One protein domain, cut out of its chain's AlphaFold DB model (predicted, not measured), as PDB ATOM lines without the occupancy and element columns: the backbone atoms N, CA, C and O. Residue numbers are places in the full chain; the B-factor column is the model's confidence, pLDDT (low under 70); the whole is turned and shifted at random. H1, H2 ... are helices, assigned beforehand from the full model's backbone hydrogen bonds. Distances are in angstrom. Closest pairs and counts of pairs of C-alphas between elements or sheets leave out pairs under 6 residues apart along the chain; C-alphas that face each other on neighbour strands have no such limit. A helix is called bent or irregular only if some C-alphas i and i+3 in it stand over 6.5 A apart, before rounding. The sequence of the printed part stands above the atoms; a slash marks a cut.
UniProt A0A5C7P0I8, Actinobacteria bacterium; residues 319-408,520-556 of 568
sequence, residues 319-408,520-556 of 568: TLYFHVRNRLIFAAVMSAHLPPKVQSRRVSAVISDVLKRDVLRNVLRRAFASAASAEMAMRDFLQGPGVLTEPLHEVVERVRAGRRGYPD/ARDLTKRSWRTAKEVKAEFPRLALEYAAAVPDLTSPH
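Overview. This is residues 319 to 408 and 520 to 556 of the 568 residues of a protein of Actinobacteria bacterium (UniProt A0A5C7P0I8). Look first for H6, a long helix sharply bent into an L: its arm H6a joins H1, H2 and H3 in a bundle of four helices side by side, while its arm H6b turns across one end, where H1 ends. H5 folds back at a slant to the beginning of H3, and tiny H4 packs on H6b. You will find 127 printed residues with six named helices, H1 to H6 in order, and no named strand: the class is all helix. The whole is compact, with a radius of gyration of the C-alphas of 14.7 A, and flat, spanning 41 by 36 by 16 A.

Arrangement. Begin at H6, residues 520 to 552, assigned as one helix by its hydrogen bonds but bent: C-alphas 536 and 539 are 7.4 A apart. Its arms, H6a, residues 520 to 536, and H6b, residues 539 to 552, stand about perpendicular at 81 degrees; H6b is irregular, with C-alphas 547 and 550 7.1 A apart. H6a touches H3, residues 368 to 382, the same way at a shallow tilt of 21 degrees, closest at the C-alphas of Ser 527 and Glu 375, 5.2 A. It touches H2, residues 340 to 364, opposite ways at 11 degrees, closest at Ala 520 and Val 363, C-alphas 5.9 A apart. H1, residues 320 to 333, forms a helical hairpin with H2 and touches H3, closest at the C-alphas of Arg 325 and Ala 377, 4.7 A. H2 and H3 form another helical hairpin, their closest C-alphas, of Val 359 and Ala 371, 4.4 A apart. H1 touches H6b with residues 329 to 333 alone; look at the C-alphas of Ala 332 and Ala 542, 4.0 A apart. H5, residues 392 to 403, touches H3 with residues 399 to 403 alone, at a steep tilt of 44 degrees, closest at the C-alphas of Arg 403 and Ala 369, 5.1 A. H4, residues 385 to 388, touches H6b, closest at the C-alphas of Pro 385 and Tyr 545, 5.3 A. In H3, H5 and H6a every O i to N i+4 pair is within hydrogen-bond range; in H1 9 of 10, in H2 17 of 21 and in H6b 7 of 10 are, and H4 is too short for one.

Along the chain. Find C-alpha 320 at (128.692, 116.381, 175.727); from there H1 runs 20.0 A. H2 runs 33.7 A, H3 21.2 A, H4 5.7 A and H5 17.3 A. H6a runs 24.5 A from C-alpha 520 at (134.109, 115.584, 158.574), and H6b 19.6 A to C-alpha 552 at (118.110, 100.840, 187.638).

Size, cuts and confidence. The two C-alphas farthest apart, of Arg 521 and Pro 555, are 44.6 A apart. Residues 409 to 519 are not printed; C-alphas 408 and 520 stand 12.4 A apart across the cut. Of the links printed whole, none is long. The mean pLDDT of the printed part is 94.2, and no printed residue is under 70.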
ATOM      1  N   THR A 319     131.847 115.897 178.425       91.19
ATOM      2  CA  THR A 319     130.531 115.863 179.078       91.19
ATOM      3  C   THR A 319     129.385 115.922 178.066       91.19
ATOM      4  O   THR A 319     128.289 115.433 178.347       91.19
ATOM      5  N   LEU A 320     129.648 116.399 176.839       93.06
ATOM      6  CA  LEU A 320     128.692 116.381 175.727       93.06
ATOM      7  C   LEU A 320     128.112 114.981 175.462       93.06
ATOM      8  O   LEU A 320     126.931 114.860 175.134       93.06
ATOM      9  N   TYR A 321     128.920 113.926 175.620       96.31
ATOM     10  CA  TYR A 321     128.447 112.542 175.499       96.31
ATOM     11  C   TYR A 321     127.263 112.287 176.448       96.31
ATOM     12  O   TYR A 321     126.211 111.810 176.015       96.31
ATOM     13  N   PHE A 322     127.395 112.685 177.716       96.31
ATOM     14  CA  PHE A 322     126.368 112.494 178.740       96.31
ATOM     15  C   PHE A 322     125.133 113.354 178.464       96.31
ATOM     16  O   PHE A 322     124.013 112.848 178.515       96.31
ATOM     17  N   HIS A 323     125.314 114.608 178.037       95.12
ATOM     18  CA  HIS A 323     124.197 115.454 177.606       95.12
ATOM     19  C   HIS A 323     123.359 114.827 176.482       95.12
ATOM     20  O   HIS A 323     122.136 114.963 176.493       95.12
ATOM     21  N   VAL A 324     123.986 114.165 175.504       97.12
ATOM     22  CA  VAL A 324     123.265 113.531 174.389       97.12
ATOM     23  C   VAL A 324     122.628 112.212 174.826       97.12
ATOM     24  O   VAL A 324     121.428 112.026 174.608       97.12
ATOM     25  N   ARG A 325     123.397 111.316 175.459       97.94
ATOM     26  CA  ARG A 325     122.927 109.984 175.868       97.94
ATOM     27  C   ARG A 325     121.781 110.101 176.867       97.94
ATOM     28  O   ARG A 325     120.696 109.581 176.621       97.94
ATOM     29  N   ASN A 326     121.994 110.832 177.957       97.94
ATOM     30  CA  ASN A 326     121.045 110.889 179.066       97.94
ATOM     31  C   ASN A 326     119.757 111.613 178.648       97.94
ATOM     32  O   ASN A 326     118.666 111.185 179.007       97.94
ATOM     33  N   ARG A 327     119.847 112.632 177.777       97.31
ATOM     34  CA  ARG A 327     118.664 113.278 177.183       97.31
ATOM     35  C   ARG A 327     117.861 112.333 176.291       97.31
ATOM     36  O   ARG A 327     116.636 112.436 176.273       97.31
ATOM     37  N   LEU A 328     118.508 111.453 175.521       98.06
ATOM     38  CA  LEU A 328     117.807 110.444 174.719       98.06
ATOM     39  C   LEU A 328     117.120 109.405 175.610       98.06
ATOM     40  O   LEU A 328     115.963 109.083 175.355       98.06
ATOM     41  N   ILE A 329     117.786 108.959 176.678       98.19
ATOM     42  CA  ILE A 329     117.206 108.050 177.678       98.19
ATOM     43  C   ILE A 329     115.998 108.705 178.354       98.19
ATOM     44  O   ILE A 329     114.905 108.146 178.338       98.19
ATOM     45  N   PHE A 330     116.148 109.935 178.843       97.50
ATOM     46  CA  PHE A 330     115.052 110.713 179.414       97.50
ATOM     47  C   PHE A 330     113.897 110.906 178.419       97.50
ATOM     48  O   PHE A 330     112.724 110.770 178.772       97.50
ATOM     49  N   ALA A 331     114.211 111.160 177.143       97.00
ATOM     50  CA  ALA A 331     113.205 111.229 176.091       97.00
ATOM     51  C   ALA A 331     112.424 109.926 175.953       97.00
ATOM     52  O   ALA A 331     111.209 109.986 175.777       97.00
ATOM     53  N   ALA A 332     113.118 108.792 176.013       97.38
ATOM     54  CA  ALA A 332     112.560 107.456 175.892       97.38
ATOM     55  C   ALA A 332     111.635 107.146 177.083       97.38
ATOM     56  O   ALA A 332     110.452 106.869 176.873       97.38
ATOM     57  N   VAL A 333     112.118 107.344 178.316       96.38
ATOM     58  CA  VAL A 333     111.355 107.147 179.564       96.38
ATOM     59  C   VAL A 333     110.073 107.985 179.572       96.38
ATOM     60  O   VAL A 333     108.978 107.453 179.753       96.38
ATOM     61  N   MET A 334     110.160 109.281 179.261       94.31
ATOM     62  CA  MET A 334     108.981 110.155 179.200       94.31
ATOM     63  C   MET A 334     108.031 109.865 178.029       94.31
ATOM     64  O   MET A 334     106.958 110.472 177.934       94.31
ATOM     65  N   SER A 335     108.440 109.044 177.061       94.88
ATOM     66  CA  SER A 335     107.669 108.746 175.850       94.88
ATOM     67  C   SER A 335     107.037 107.364 175.825       94.88
ATOM     68  O   SER A 335     106.124 107.187 175.020       94.88
ATOM     69  N   ALA A 336     107.473 106.433 176.676       94.62
ATOM     70  CA  ALA A 336     107.126 105.011 176.618       94.62
ATOM     71  C   ALA A 336     105.627 104.726 176.436       94.62
ATOM     72  O   ALA A 336     105.245 103.893 175.620       94.62
ATOM     73  N   HIS A 337     104.769 105.480 177.127       92.94
ATOM     74  CA  HIS A 337     103.313 105.278 177.112       92.94
ATOM     75  C   HIS A 337     102.540 106.380 176.374       92.94
ATOM     76  O   HIS A 337     101.328 106.509 176.526       92.94
ATOM     77  N   LEU A 338     103.222 107.202 175.573       94.19
ATOM     78  CA  LEU A 338     102.573 108.238 174.769       94.19
ATOM     79  C   LEU A 338     102.149 107.702 173.394       94.19
ATOM     80  O   LEU A 338     102.755 106.756 172.891       94.19
ATOM     81  N   PRO A 339     101.176 108.338 172.712       95.94
ATOM     82  CA  PRO A 339     100.783 107.931 171.366       95.94
ATOM     83  C   PRO A 339     101.975 107.925 170.387       95.94
ATOM     84  O   PRO A 339     102.785 108.860 170.427       95.94
ATOM     85  N   PRO A 340     102.063 106.973 169.434       94.50
ATOM     86  CA  PRO A 340     103.207 106.844 168.520       94.50
ATOM     87  C   PRO A 340     103.567 108.134 167.767       94.50
ATOM     88  O   PRO A 340     104.738 108.464 167.577       94.50
ATOM     89  N   LYS A 341     102.558 108.933 167.394       94.56
ATOM     90  CA  LYS A 341     102.750 110.240 166.745       94.56
ATOM     91  C   LYS A 341     103.491 111.239 167.644       94.56
ATOM     92  O   LYS A 341     104.302 112.023 167.152       94.56
ATOM     93  N   VAL A 342     103.221 111.218 168.950       93.19
ATOM     94  CA  VAL A 342     103.891 112.074 169.938       93.19
ATOM     95  C   VAL A 342     105.326 111.602 170.148       93.19
ATOM     96  O   VAL A 342     106.233 112.434 170.095       93.19
ATOM     97  N   GLN A 343     105.541 110.289 170.291       93.81
ATOM     98  CA  GLN A 343     106.881 109.700 170.397       93.81
ATOM     99  C   GLN A 343     107.749 110.084 169.190       93.81
ATOM    100  O   GLN A 343     108.801 110.702 169.352       93.81
ATOM    101  N   SER A 344     107.248 109.836 167.973       93.88
ATOM    102  CA  SER A 344     107.936 110.142 166.710       93.88
ATOM    103  C   SER A 344     108.277 111.630 166.566       93.88
ATOM    104  O   SER A 344     109.398 111.990 166.182       93.88
ATOM    105  N   ARG A 345     107.344 112.525 166.925       94.56
ATOM    106  CA  ARG A 345     107.577 113.978 166.900       94.56
ATOM    107  C   ARG A 345     108.663 114.389 167.892       94.56
ATOM    108  O   ARG A 345     109.510 115.211 167.540       94.56
ATOM    109  N   ARG A 346     108.639 113.834 169.106       94.12
ATOM    110  CA  ARG A 346     109.596 114.156 170.168       94.12
ATOM    111  C   ARG A 346     110.997 113.669 169.819       94.12
ATOM    112  O   ARG A 346     111.904 114.496 169.763       94.12
ATOM    113  N   VAL A 347     111.173 112.388 169.479       95.88
ATOM    114  CA  VAL A 347     112.490 111.867 169.068       95.88
ATOM    115  C   VAL A 347     113.007 112.593 167.828       95.88
ATOM    116  O   VAL A 347     114.181 112.948 167.759       95.88
ATOM    117  N   SER A 348     112.135 112.934 166.874       96.25
ATOM    118  CA  SER A 348     112.540 113.712 165.700       96.25
ATOM    119  C   SER A 348     113.043 115.109 166.052       96.25
ATOM    120  O   SER A 348     113.992 115.579 165.421       96.25
ATOM    121  N   ALA A 349     112.436 115.764 167.042       96.00
ATOM    122  CA  ALA A 349     112.872 117.068 167.520       96.00
ATOM    123  C   ALA A 349     114.187 116.985 168.311       96.00
ATOM    124  O   ALA A 349     115.072 117.803 168.060       96.00
ATOM    125  N   VAL A 350     114.341 115.991 169.194       96.38
ATOM    126  CA  VAL A 350     115.590 115.736 169.936       96.38
ATOM    127  C   VAL A 350     116.730 115.438 168.964       96.38
ATOM    128  O   VAL A 350     117.731 116.146 168.961       96.38
ATOM    129  N   ILE A 351     116.549 114.484 168.049       96.88
ATOM    130  CA  ILE A 351     117.571 114.107 167.064       96.88
ATOM    131  C   ILE A 351     117.884 115.244 166.093       96.88
ATOM    132  O   ILE A 351     119.044 115.457 165.748       96.88
ATOM    133  N   SER A 352     116.883 116.018 165.654       94.50
ATOM    134  CA  SER A 352     117.165 117.200 164.832       94.50
ATOM    135  C   SER A 352     118.010 118.224 165.585       94.50
ATOM    136  O   SER A 352     118.766 118.943 164.934       94.50
ATOM    137  N   ASP A 353     117.832 118.357 166.896       92.88
ATOM    138  CA  ASP A 353     118.618 119.269 167.717       92.88
ATOM    139  C   ASP A 353     120.047 118.742 167.898       92.88
ATOM    140  O   ASP A 353     120.978 119.492 167.620       92.88
ATOM    141  N   VAL A 354     120.216 117.451 168.216       94.12
ATOM    142  CA  VAL A 354     121.528 116.779 168.326       94.12
ATOM    143  C   VAL A 354     122.326 116.899 167.027       94.12
ATOM    144  O   VAL A 354     123.446 117.409 167.017       94.12
ATOM    145  N   LEU A 355     121.727 116.541 165.886       92.69
ATOM    146  CA  LEU A 355     122.404 116.631 164.589       92.69
ATOM    147  C   LEU A 355     122.819 118.064 164.236       92.69
ATOM    148  O   LEU A 355     123.872 118.263 163.637       92.69
ATOM    149  N   LYS A 356     122.010 119.076 164.578       88.88
ATOM    150  CA  LYS A 356     122.311 120.479 164.252       88.88
ATOM    151  C   LYS A 356     123.322 121.099 165.211       88.88
ATOM    152  O   LYS A 356     124.196 121.844 164.769       88.88
ATOM    153  N   ARG A 357     123.154 120.877 166.516       86.81
ATOM    154  CA  ARG A 357     123.904 121.567 167.573       86.81
ATOM    155  C   ARG A 357     125.163 120.828 167.993       86.81
ATOM    156  O   ARG A 357     126.178 121.488 168.164       86.81
ATOM    157  N   ASP A 358     125.091 119.508 168.097       91.12
ATOM    158  CA  ASP A 358     126.123 118.705 168.756       91.12
ATOM    159  C   ASP A 358     127.009 117.981 167.725       91.12
ATOM    160  O   ASP A 358     128.198 117.782 167.961       91.12
ATOM    161  N   VAL A 359     126.463 117.689 166.535       91.06
ATOM    162  CA  VAL A 359     127.210 117.119 165.399       91.06
ATOM    163  C   VAL A 359     127.615 118.200 164.398       91.06
ATOM    164  O   VAL A 359     128.782 118.567 164.329       91.06
ATOM    165  N   LEU A 360     126.671 118.748 163.622       87.38
ATOM    166  CA  LEU A 360     126.983 119.597 162.466       87.38
ATOM    167  C   LEU A 360     127.756 120.859 162.856       87.38
ATOM    168  O   LEU A 360     128.754 121.195 162.228       87.38
ATOM    169  N   ARG A 361     127.317 121.558 163.904       85.38
ATOM    170  CA  ARG A 361     128.012 122.754 164.391       85.38
ATOM    171  C   ARG A 361     129.441 122.442 164.831       85.38
ATOM    172  O   ARG A 361     130.329 123.226 164.525       85.38
ATOM    173  N   ASN A 362     129.654 121.326 165.525       89.31
ATOM    174  CA  ASN A 362     130.976 120.932 166.004       89.31
ATOM    175  C   ASN A 362     131.872 120.452 164.860       89.31
ATOM    176  O   ASN A 362     133.018 120.877 164.785       89.31
ATOM    177  N   VAL A 363     131.333 119.718 163.886       88.56
ATOM    178  CA  VAL A 363     132.023 119.392 162.629       88.56
ATOM    179  C   VAL A 363     132.460 120.664 161.887       88.56
ATOM    180  O   VAL A 363     133.617 120.780 161.494       88.56
ATOM    181  N   LEU A 364     131.574 121.656 161.744       83.88
ATOM    182  CA  LEU A 364     131.904 122.931 161.090       83.88
ATOM    183  C   LEU A 364     132.899 123.782 161.898       83.88
ATOM    184  O   LEU A 364     133.638 124.579 161.326       83.88
ATOM    185  N   ARG A 365     132.925 123.613 163.224       85.00
ATOM    186  CA  ARG A 365     133.916 124.204 164.135       85.00
ATOM    187  C   ARG A 365     135.200 123.375 164.242       85.00
ATOM    188  O   ARG A 365     136.061 123.749 165.034       85.00
ATOM    189  N   ARG A 366     135.327 122.264 163.496       88.12
ATOM    190  CA  ARG A 366     136.450 121.301 163.568       88.12
ATOM    191  C   ARG A 366     136.682 120.727 164.967       88.12
ATOM    192  O   ARG A 366     137.787 120.331 165.311       88.12
ATOM    193  N   ALA A 367     135.627 120.698 165.770       89.44
ATOM    194  CA  ALA A 367     135.577 120.031 167.057       89.44
ATOM    195  C   ALA A 367     135.119 118.572 166.842       89.44
ATOM    196  O   ALA A 367     134.001 118.188 167.207       89.44
ATOM    197  N   PHE A 368     135.928 117.778 166.133       92.31
ATOM    198  CA  PHE A 368     135.574 116.421 165.714       92.31
ATOM    199  C   PHE A 368     135.417 115.461 166.893       92.31
ATOM    200  O   PHE A 368     134.473 114.670 166.885       92.31
ATOM    201  N   ALA A 369     136.240 115.586 167.938       92.88
ATOM    202  CA  ALA A 369     136.108 114.817 169.175       92.88
ATOM    203  C   ALA A 369     134.722 115.008 169.811       92.88
ATOM    204  O   ALA A 369     134.113 114.061 170.314       92.88
ATOM    205  N   SER A 370     134.191 116.232 169.741       92.25
ATOM    206  CA  SER A 370     132.860 116.573 170.260       92.25
ATOM    207  C   SER A 370     131.755 115.930 169.425       92.25
ATOM    208  O   SER A 370     130.868 115.268 169.962       92.25
ATOM    209  N   ALA A 371     131.829 116.063 168.097       93.56
ATOM    210  CA  ALA A 371     130.859 115.445 167.196       93.56
ATOM    211  C   ALA A 371     130.858 113.910 167.310       93.56
ATOM    212  O   ALA A 371     129.798 113.288 167.318       93.56
ATOM    213  N   ALA A 372     132.037 113.306 167.460       95.12
ATOM    214  CA  ALA A 372     132.192 111.879 167.706       95.12
ATOM    215  C   ALA A 372     131.622 111.444 169.061       95.12
ATOM    216  O   ALA A 372     131.011 110.382 169.146       95.12
ATOM    217  N   SER A 373     131.761 112.271 170.101       95.69
ATOM    218  CA  SER A 373     131.162 112.016 171.420       95.69
ATOM    219  C   SER A 373     129.630 111.973 171.334       95.69
ATOM    220  O   SER A 373     129.004 111.093 171.919       95.69
ATOM    221  N   ALA A 374     129.019 112.870 170.551       96.06
ATOM    222  CA  ALA A 374     127.577 112.852 170.297       96.06
ATOM    223  C   ALA A 374     127.129 111.616 169.488       96.06
ATOM    224  O   ALA A 374     126.057 111.067 169.742       96.06
ATOM    225  N   GLU A 375     127.938 111.155 168.529       96.69
ATOM    226  CA  GLU A 375     127.675 109.923 167.771       96.69
ATOM    227  C   GLU A 375     127.755 108.675 168.658       96.69
ATOM    228  O   GLU A 375     126.827 107.867 168.663       96.69
ATOM    229  N   MET A 376     128.809 108.572 169.471       96.88
ATOM    230  CA  MET A 376     128.992 107.510 170.462       96.88
ATOM    231  C   MET A 376     127.821 107.458 171.450       96.88
ATOM    232  O   MET A 376     127.291 106.387 171.720       96.88
ATOM    233  N   ALA A 377     127.354 108.613 171.928       97.88
ATOM    234  CA  ALA A 377     126.202 108.704 172.819       97.88
ATOM    235  C   ALA A 377     124.908 108.152 172.193       97.88
ATOM    236  O   ALA A 377     124.134 107.473 172.867       97.88
ATOM    237  N   MET A 378     124.673 108.413 170.900       98.44
ATOM    238  CA  MET A 378     123.536 107.830 170.177       98.44
ATOM    239  C   MET A 378     123.677 106.311 170.015       98.44
ATOM    240  O   MET A 378     122.678 105.603 170.099       98.44
ATOM    241  N   ARG A 379     124.898 105.805 169.797       98.12
ATOM    242  CA  ARG A 379     125.160 104.362 169.721       98.12
ATOM    243  C   ARG A 379     124.942 103.660 171.057       98.12
ATOM    244  O   ARG A 379     124.333 102.602 171.067       98.12
ATOM    245  N   ASP A 380     125.384 104.249 172.161       97.88
ATOM    246  CA  ASP A 380     125.169 103.673 173.495       97.88
ATOM    247  C   ASP A 380     123.684 103.687 173.876       97.88
ATOM    248  O   ASP A 380     123.191 102.714 174.432       97.88
ATOM    249  N   PHE A 381     122.925 104.711 173.471       98.56
ATOM    250  CA  PHE A 381     121.463 104.688 173.594       98.56
ATOM    251  C   PHE A 381     120.810 103.525 172.815       98.56
ATOM    252  O   PHE A 381     119.846 102.922 173.281       98.56
ATOM    253  N   LEU A 382     121.321 103.188 171.625       98.62
ATOM    254  CA  LEU A 382     120.785 102.092 170.806       98.62
ATOM    255  C   LEU A 382     121.008 100.700 171.414       98.62
ATOM    256  O   LEU A 382     120.285  99.771 171.060       98.62
ATOM    257  N   GLN A 383     121.981 100.555 172.315       98.19
ATOM    258  CA  GLN A 383     122.264  99.293 173.005       98.19
ATOM    259  C   GLN A 383     121.220  98.958 174.087       98.19
ATOM    260  O   GLN A 383     121.170  97.821 174.548       98.19
ATOM    261  N   GLY A 384     120.358  99.912 174.463       98.00
ATOM    262  CA  GLY A 384     119.293  99.707 175.446       98.00
ATOM    263  C   GLY A 384     119.735  99.930 176.897       98.00
ATOM    264  O   GLY A 384     120.837 100.423 177.149       98.00
ATOM    265  N   PRO A 385     118.875  99.618 177.883       97.44
ATOM    266  CA  PRO A 385     119.104  99.957 179.291       97.44
ATOM    267  C   PRO A 385     120.313  99.270 179.930       97.44
ATOM    268  O   PRO A 385     120.849  99.798 180.898       97.44
ATOM    269  N   GLY A 386     120.797  98.154 179.372       95.00
ATOM    270  CA  GLY A 386     121.960  97.432 179.901       95.00
ATOM    271  C   GLY A 386     123.224  98.293 180.030       95.00
ATOM    272  O   GLY A 386     123.994  98.093 180.965       95.00
ATOM    273  N   VAL A 387     123.398  99.317 179.183       94.31
ATOM    274  CA  VAL A 387     124.552 100.243 179.252       94.31
ATOM    275  C   VAL A 387     124.623 101.046 180.551       94.31
ATOM    276  O   VAL A 387     125.664 101.609 180.872       94.31
ATOM    277  N   LEU A 388     123.515 101.136 181.290       94.88
ATOM    278  CA  LEU A 388     123.434 101.832 182.572       94.88
ATOM    279  C   LEU A 388     123.842 100.951 183.762       94.88
ATOM    280  O   LEU A 388     123.929 101.444 184.881       94.88
ATOM    281  N   THR A 389     124.105  99.664 183.525       90.44
ATOM    282  CA  THR A 389     124.620  98.731 184.542       90.44
ATOM    283  C   THR A 389     126.145  98.638 184.535       90.44
ATOM    284  O   THR A 389     126.731  98.084 185.462       90.44
ATOM    285  N   GLU A 390     126.794  99.201 183.511       90.56
ATOM    286  CA  GLU A 390     128.249  99.273 183.419       90.56
ATOM    287  C   GLU A 390     128.832 100.061 184.609       90.56
ATOM    288  O   GLU A 390     128.208 101.024 185.074       90.56
ATOM    289  N   PRO A 391     130.028  99.708 185.111       90.94
ATOM    290  CA  PRO A 391     130.682 100.492 186.149       90.94
ATOM    291  C   PRO A 391     130.934 101.926 185.669       90.94
ATOM    292  O   PRO A 391     131.631 102.159 184.681       90.94
ATOM    293  N   LEU A 392     130.381 102.915 186.376       91.81
ATOM    294  CA  LEU A 392     130.343 104.296 185.874       91.81
ATOM    295  C   LEU A 392     131.732 104.917 185.625       91.81
ATOM    296  O   LEU A 392     131.898 105.715 184.699       91.81
ATOM    297  N   HIS A 393     132.740 104.526 186.408       86.75
ATOM    298  CA  HIS A 393     134.123 104.968 186.222       86.75
ATOM    299  C   HIS A 393     134.718 104.488 184.883       86.75
ATOM    300  O   HIS A 393     135.374 105.268 184.191       86.75
ATOM    301  N   GLU A 394     134.408 103.260 184.456       90.88
ATOM    302  CA  GLU A 394     134.858 102.705 183.172       90.88
ATOM    303  C   GLU A 394     134.208 103.430 181.983       90.88
ATOM    304  O   GLU A 394     134.856 103.674 180.960       90.88
ATOM    305  N   VAL A 395     132.946 103.856 182.122       92.00
ATOM    306  CA  VAL A 395     132.238 104.628 181.084       92.00
ATOM    307  C   VAL A 395     132.979 105.931 180.782       92.00
ATOM    308  O   VAL A 395     133.182 106.284 179.618       92.00
ATOM    309  N   VAL A 396     133.424 106.651 181.813       91.88
ATOM    310  CA  VAL A 396     134.158 107.914 181.639       91.88
ATOM    311  C   VAL A 396     135.511 107.685 180.984       91.88
ATOM    312  O   VAL A 396     135.891 108.439 180.081       91.88
ATOM    313  N   GLU A 397     136.231 106.642 181.394       92.12
ATOM    314  CA  GLU A 397     137.501 106.264 180.779       92.12
ATOM    315  C   GLU A 397     137.326 105.929 179.296       92.12
ATOM    316  O   GLU A 397     138.078 106.449 178.465       92.12
ATOM    317  N   ARG A 398     136.284 105.163 178.942       93.88
ATOM    318  CA  ARG A 398     135.920 104.835 177.555       93.88
ATOM    319  C   ARG A 398     135.609 106.085 176.736       93.88
ATOM    320  O   ARG A 398     136.135 106.239 175.632       93.88
ATOM    321  N   VAL A 399     134.802 107.004 177.270       93.00
ATOM    322  CA  VAL A 399     134.437 108.258 176.587       93.00
ATOM    323  C   VAL A 399     135.673 109.130 176.356       93.00
ATOM    324  O   VAL A 399     135.895 109.614 175.245       93.00
ATOM    325  N   ARG A 400     136.530 109.297 177.370       91.56
ATOM    326  CA  ARG A 400     137.790 110.049 177.237       91.56
ATOM    327  C   ARG A 400     138.746 109.375 176.255       91.56
ATOM    328  O   ARG A 400     139.359 110.062 175.440       91.56
ATOM    329  N   ALA A 401     138.849 108.048 176.287       91.62
ATOM    330  CA  ALA A 401     139.672 107.277 175.364       91.62
ATOM    331  C   ALA A 401     139.220 107.430 173.912       91.62
ATOM    332  O   ALA A 401     140.050 107.697 173.044       91.62
ATOM    333  N   GLY A 402     137.911 107.355 173.665       89.38
ATOM    334  CA  GLY A 402     137.329 107.542 172.338       89.38
ATOM    335  C   GLY A 402     137.615 108.918 171.738       89.38
ATOM    336  O   GLY A 402     137.687 109.050 170.519       89.38
ATOM    337  N   ARG A 403     137.842 109.939 172.572       90.50
ATOM    338  CA  ARG A 403     138.208 111.284 172.110       90.50
ATOM    339  C   ARG A 403     139.660 111.390 171.655       90.50
ATOM    340  O   ARG A 403     139.914 112.138 170.724       90.50
ATOM    341  N   ARG A 404     140.601 110.636 172.241       88.12
ATOM    342  CA  ARG A 404     142.050 110.762 171.953       88.12
ATOM    343  C   ARG A 404     142.431 110.518 170.488       88.12
ATOM    344  O   ARG A 404     143.485 110.970 170.064       88.12
ATOM    345  N   GLY A 405     141.587 109.826 169.721       85.62
ATOM    346  CA  GLY A 405     141.809 109.570 168.294       85.62
ATOM    347  C   GLY A 405     141.520 110.754 167.362       85.62
ATOM    348  O   GLY A 405     141.681 110.601 166.154       85.62
ATOM    349  N   TYR A 406     141.070 111.902 167.881       89.56
ATOM    350  CA  TYR A 406     140.681 113.062 167.074       89.56
ATOM    351  C   TYR A 406     141.693 114.219 167.183       89.56
ATOM    352  O   TYR A 406     142.232 114.446 168.269       89.56
ATOM    353  N   PRO A 407     141.924 114.997 166.101       82.94
ATOM    354  CA  PRO A 407     142.920 116.077 166.090       82.94
ATOM    355  C   PRO A 407     142.695 117.163 167.153       82.94
ATOM    356  O   PRO A 407     143.653 117.732 167.665       82.94
ATOM    357  N   ASP A 408     141.436 117.435 167.501       84.50
ATOM    358  CA  ASP A 408     141.015 118.463 168.459       84.50
ATOM    359  C   ASP A 408     140.937 117.971 169.914       84.50
ATOM    360  O   ASP A 408     140.419 118.668 170.783       84.50
ATOM    361  N   ALA A 520     135.355 114.837 158.486       89.50
ATOM    362  CA  ALA A 520     134.109 115.584 158.574       89.50
ATOM    363  C   ALA A 520     132.944 114.894 157.838       89.50
ATOM    364  O   ALA A 520     131.837 114.775 158.380       89.50
ATOM    365  N   ARG A 521     133.188 114.420 156.606       88.81
ATOM    366  CA  ARG A 521     132.209 113.669 155.801       88.81
ATOM    367  C   ARG A 521     131.837 112.350 156.453       88.81
ATOM    368  O   ARG A 521     130.655 112.006 156.470       88.81
ATOM    369  N   ASP A 522     132.827 111.612 156.938       92.00
ATOM    370  CA  ASP A 522     132.624 110.329 157.599       92.00
ATOM    371  C   ASP A 522     131.776 110.485 158.870       92.00
ATOM    372  O   ASP A 522     130.696 109.897 158.960       92.00
ATOM    373  N   LEU A 523     132.181 111.368 159.790       92.31
ATOM    374  CA  LEU A 523     131.454 111.641 161.033       92.31
ATOM    375  C   LEU A 523     130.023 112.104 160.776       92.31
ATOM    376  O   LEU A 523     129.093 111.635 161.435       92.31
ATOM    377  N   THR A 524     129.825 112.988 159.796       90.50
ATOM    378  CA  THR A 524     128.484 113.452 159.424       90.50
ATOM    379  C   THR A 524     127.635 112.288 158.913       90.50
ATOM    380  O   THR A 524     126.517 112.092 159.387       90.50
ATOM    381  N   LYS A 525     128.153 111.469 157.989       92.75
ATOM    382  CA  LYS A 525     127.417 110.319 157.439       92.75
ATOM    383  C   LYS A 525     127.086 109.278 158.506       92.75
ATOM    384  O   LYS A 525     125.944 108.816 158.542       92.75
ATOM    385  N   ARG A 526     128.049 108.931 159.368       94.94
ATOM    386  CA  ARG A 526     127.848 107.992 160.480       94.94
ATOM    387  C   ARG A 526     126.799 108.514 161.450       94.94
ATOM    388  O   ARG A 526     125.782 107.857 161.623       94.94
ATOM    389  N   SER A 527     126.944 109.749 161.929       95.44
ATOM    390  CA  SER A 527     125.973 110.374 162.838       95.44
ATOM    391  C   SER A 527     124.559 110.415 162.261       95.44
ATOM    392  O   SER A 527     123.590 110.179 162.976       95.44
ATOM    393  N   TRP A 528     124.413 110.689 160.961       95.25
ATOM    394  CA  TRP A 528     123.110 110.664 160.290       95.25
ATOM    395  C   TRP A 528     122.514 109.259 160.177       95.25
ATOM    396  O   TRP A 528     121.292 109.124 160.243       95.25
ATOM    397  N   ARG A 529     123.342 108.226 159.980       96.81
ATOM    398  CA  ARG A 529     122.899 106.827 159.970       96.81
ATOM    399  C   ARG A 529     122.432 106.412 161.364       96.81
ATOM    400  O   ARG A 529     121.270 106.040 161.499       96.81
ATOM    401  N   THR A 530     123.263 106.625 162.381       98.25
ATOM    402  CA  THR A 530     122.937 106.355 163.787       98.25
ATOM    403  C   THR A 530     121.665 107.103 164.199       98.25
ATOM    404  O   THR A 530     120.750 106.527 164.769       98.25
ATOM    405  N   ALA A 531     121.511 108.371 163.809       97.81
ATOM    406  CA  ALA A 531     120.300 109.149 164.071       97.81
ATOM    407  C   ALA A 531     119.024 108.591 163.406       97.81
ATOM    408  O   ALA A 531     117.927 108.778 163.936       97.81
ATOM    409  N   LYS A 532     119.130 107.956 162.231       97.81
ATOM    410  CA  LYS A 532     117.993 107.267 161.597       97.81
ATOM    411  C   LYS A 532     117.636 105.995 162.356       97.81
ATOM    412  O   LYS A 532     116.452 105.778 162.595       97.81
ATOM    413  N   GLU A 533     118.639 105.221 162.752       98.44
ATOM    414  CA  GLU A 533     118.470 104.019 163.575       98.44
ATOM    415  C   GLU A 533     117.819 104.372 164.915       98.44
ATOM    416  O   GLU A 533     116.796 103.788 165.253       98.44
ATOM    417  N   VAL A 534     118.287 105.425 165.603       98.56
ATOM    418  CA  VAL A 534     117.666 105.910 166.848       98.56
ATOM    419  C   VAL A 534     116.183 106.190 166.651       98.56
ATOM    420  O   VAL A 534     115.375 105.754 167.458       98.56
ATOM    421  N   LYS A 535     115.790 106.887 165.579       98.06
ATOM    422  CA  LYS A 535     114.368 107.172 165.321       98.06
ATOM    423  C   LYS A 535     113.545 105.919 165.030       98.06
ATOM    424  O   LYS A 535     112.363 105.916 165.368       98.06
ATOM    425  N   ALA A 536     114.132 104.925 164.367       98.06
ATOM    426  CA  ALA A 536     113.461 103.675 164.028       98.06
ATOM    427  C   ALA A 536     113.253 102.801 165.274       98.06
ATOM    428  O   ALA A 536     112.141 102.336 165.510       98.06
ATOM    429  N   GLU A 537     114.288 102.667 166.104       98.12
ATOM    430  CA  GLU A 537     114.285 101.838 167.314       98.12
ATOM    431  C   GLU A 537     113.628 102.523 168.522       98.12
ATOM    432  O   GLU A 537     113.299 101.862 169.507       98.12
ATOM    433  N   PHE A 538     113.400 103.841 168.463       98.25
ATOM    434  CA  PHE A 538     112.898 104.628 169.593       98.25
ATOM    435  C   PHE A 538     111.635 104.064 170.260       98.25
ATOM    436  O   PHE A 538     111.620 104.037 171.485       98.25
ATOM    437  N   PRO A 539     110.583 103.609 169.543       97.56
ATOM    438  CA  PRO A 539     109.387 103.085 170.205       97.56
ATOM    439  C   PRO A 539     109.665 101.838 171.052       97.56
ATOM    440  O   PRO A 539     109.121 101.711 172.146       97.56
ATOM    441  N   ARG A 540     110.538 100.943 170.570       97.75
ATOM    442  CA  ARG A 540     110.972  99.749 171.306       97.75
ATOM    443  C   ARG A 540     111.827 100.151 172.508       97.75
ATOM    444  O   ARG A 540     111.504  99.791 173.636       97.75
ATOM    445  N   LEU A 541     112.857 100.965 172.275       98.38
ATOM    446  CA  LEU A 541     113.773 101.425 173.321       98.38
ATOM    447  C   LEU A 541     113.057 102.241 174.405       98.38
ATOM    448  O   LEU A 541     113.402 102.130 175.572       98.38
ATOM    449  N   ALA A 542     112.036 103.027 174.059       98.19
ATOM    450  CA  ALA A 542     111.227 103.757 175.033       98.19
ATOM    451  C   ALA A 542     110.553 102.826 176.042       98.19
ATOM    452  O   ALA A 542     110.584 103.113 177.237       98.19
ATOM    453  N   LEU A 543     110.003 101.701 175.581       98.31
ATOM    454  CA  LEU A 543     109.416 100.695 176.461       98.31
ATOM    455  C   LEU A 543     110.483  99.971 177.289       98.31
ATOM    456  O   LEU A 543     110.291  99.805 178.488       98.31
ATOM    457  N   GLU A 544     111.611  99.594 176.684       98.44
ATOM    458  CA  GLU A 544     112.702  98.898 177.383       98.44
ATOM    459  C   GLU A 544     113.339  99.758 178.477       98.44
ATOM    460  O   GLU A 544     113.473  99.306 179.611       98.44
ATOM    461  N   TYR A 545     113.678 101.015 178.171       98.50
ATOM    462  CA  TYR A 545     114.211 101.939 179.169       98.50
ATOM    463  C   TYR A 545     113.205 102.176 180.293       98.50
ATOM    464  O   TYR A 545     113.587 102.081 181.452       98.50
ATOM    465  N   ALA A 546     111.929 102.434 179.980       97.69
ATOM    466  CA  ALA A 546     110.908 102.652 181.006       97.69
ATOM    467  C   ALA A 546     110.672 101.419 181.893       97.69
ATOM    468  O   ALA A 546     110.472 101.578 183.094       97.69
ATOM    469  N   ALA A 547     110.720 100.212 181.323       98.12
ATOM    470  CA  ALA A 547     110.596  98.966 182.076       98.12
ATOM    471  C   ALA A 547     111.807  98.701 182.985       98.12
ATOM    472  O   ALA A 547     111.644  98.102 184.043       98.12
ATOM    473  N   ALA A 548     112.998  99.163 182.596       98.12
ATOM    474  CA  ALA A 548     114.218  99.009 183.383       98.12
ATOM    475  C   ALA A 548     114.356 100.032 184.523       98.12
ATOM    476  O   ALA A 548     115.125  99.785 185.447       98.12
ATOM    477  N   VAL A 549     113.635 101.166 184.487       97.75
ATOM    478  CA  VAL A 549     113.767 102.236 185.500       97.75
ATOM    479  C   VAL A 549     113.674 101.713 186.939       97.75
ATOM    480  O   VAL A 549     114.594 102.017 187.689       97.75
ATOM    481  N   PRO A 550     112.659 100.914 187.339       97.06
ATOM    482  CA  PRO A 550     112.542 100.466 188.729       97.06
ATOM    483  C   PRO A 550     113.748  99.657 189.225       97.06
ATOM    484  O   PRO A 550     114.109  99.754 190.391       97.06
ATOM    485  N   ASP A 551     114.381  98.875 188.345       97.19
ATOM    486  CA  ASP A 551     115.585  98.110 188.684       97.19
ATOM    487  C   ASP A 551     116.826  99.013 188.732       97.19
ATOM    488  O   ASP A 551     117.605  98.944 189.681       97.19
ATOM    489  N   LEU A 552     116.978  99.910 187.751       96.94
ATOM    490  CA  LEU A 552     118.110 100.840 187.638       96.94
ATOM    491  C   LEU A 552     118.185 101.851 188.788       96.94
ATOM    492  O   LEU A 552     119.281 102.271 189.152       96.94
ATOM    493  N   THR A 553     117.041 102.256 189.338       97.50
ATOM    494  CA  THR A 553     116.955 103.199 190.464       97.50
ATOM    495  C   THR A 553     116.809 102.496 191.813       97.50
ATOM    496  O   THR A 553     116.676 103.165 192.841       97.50
ATOM    497  N   SER A 554     116.839 101.161 191.837       96.69
ATOM    498  CA  SER A 554     116.699 100.398 193.074       96.69
ATOM    499  C   SER A 554     117.928 100.553 193.983       96.69
ATOM    500  O   SER A 554     119.060 100.663 193.491       96.69
ATOM    501  N   PRO A 555     117.741 100.482 195.313       95.56
ATOM    502  CA  PRO A 555     118.849 100.458 196.268       95.56
ATOM    503  C   PRO A 555     119.827  99.311 195.995       95.56
ATOM    504  O   PRO A 555     121.036  99.499 196.057       95.56
ATOM    505  N   HIS A 556     119.315  98.139 195.611       92.81
ATOM    506  CA  HIS A 556     120.120  96.950 195.335       92.81
ATOM    507  C   HIS A 556     121.024  97.103 194.100       92.81
ATOM    508  O   HIS A 556     122.192  96.712 194.126       92.81
TER     509      HIS A 556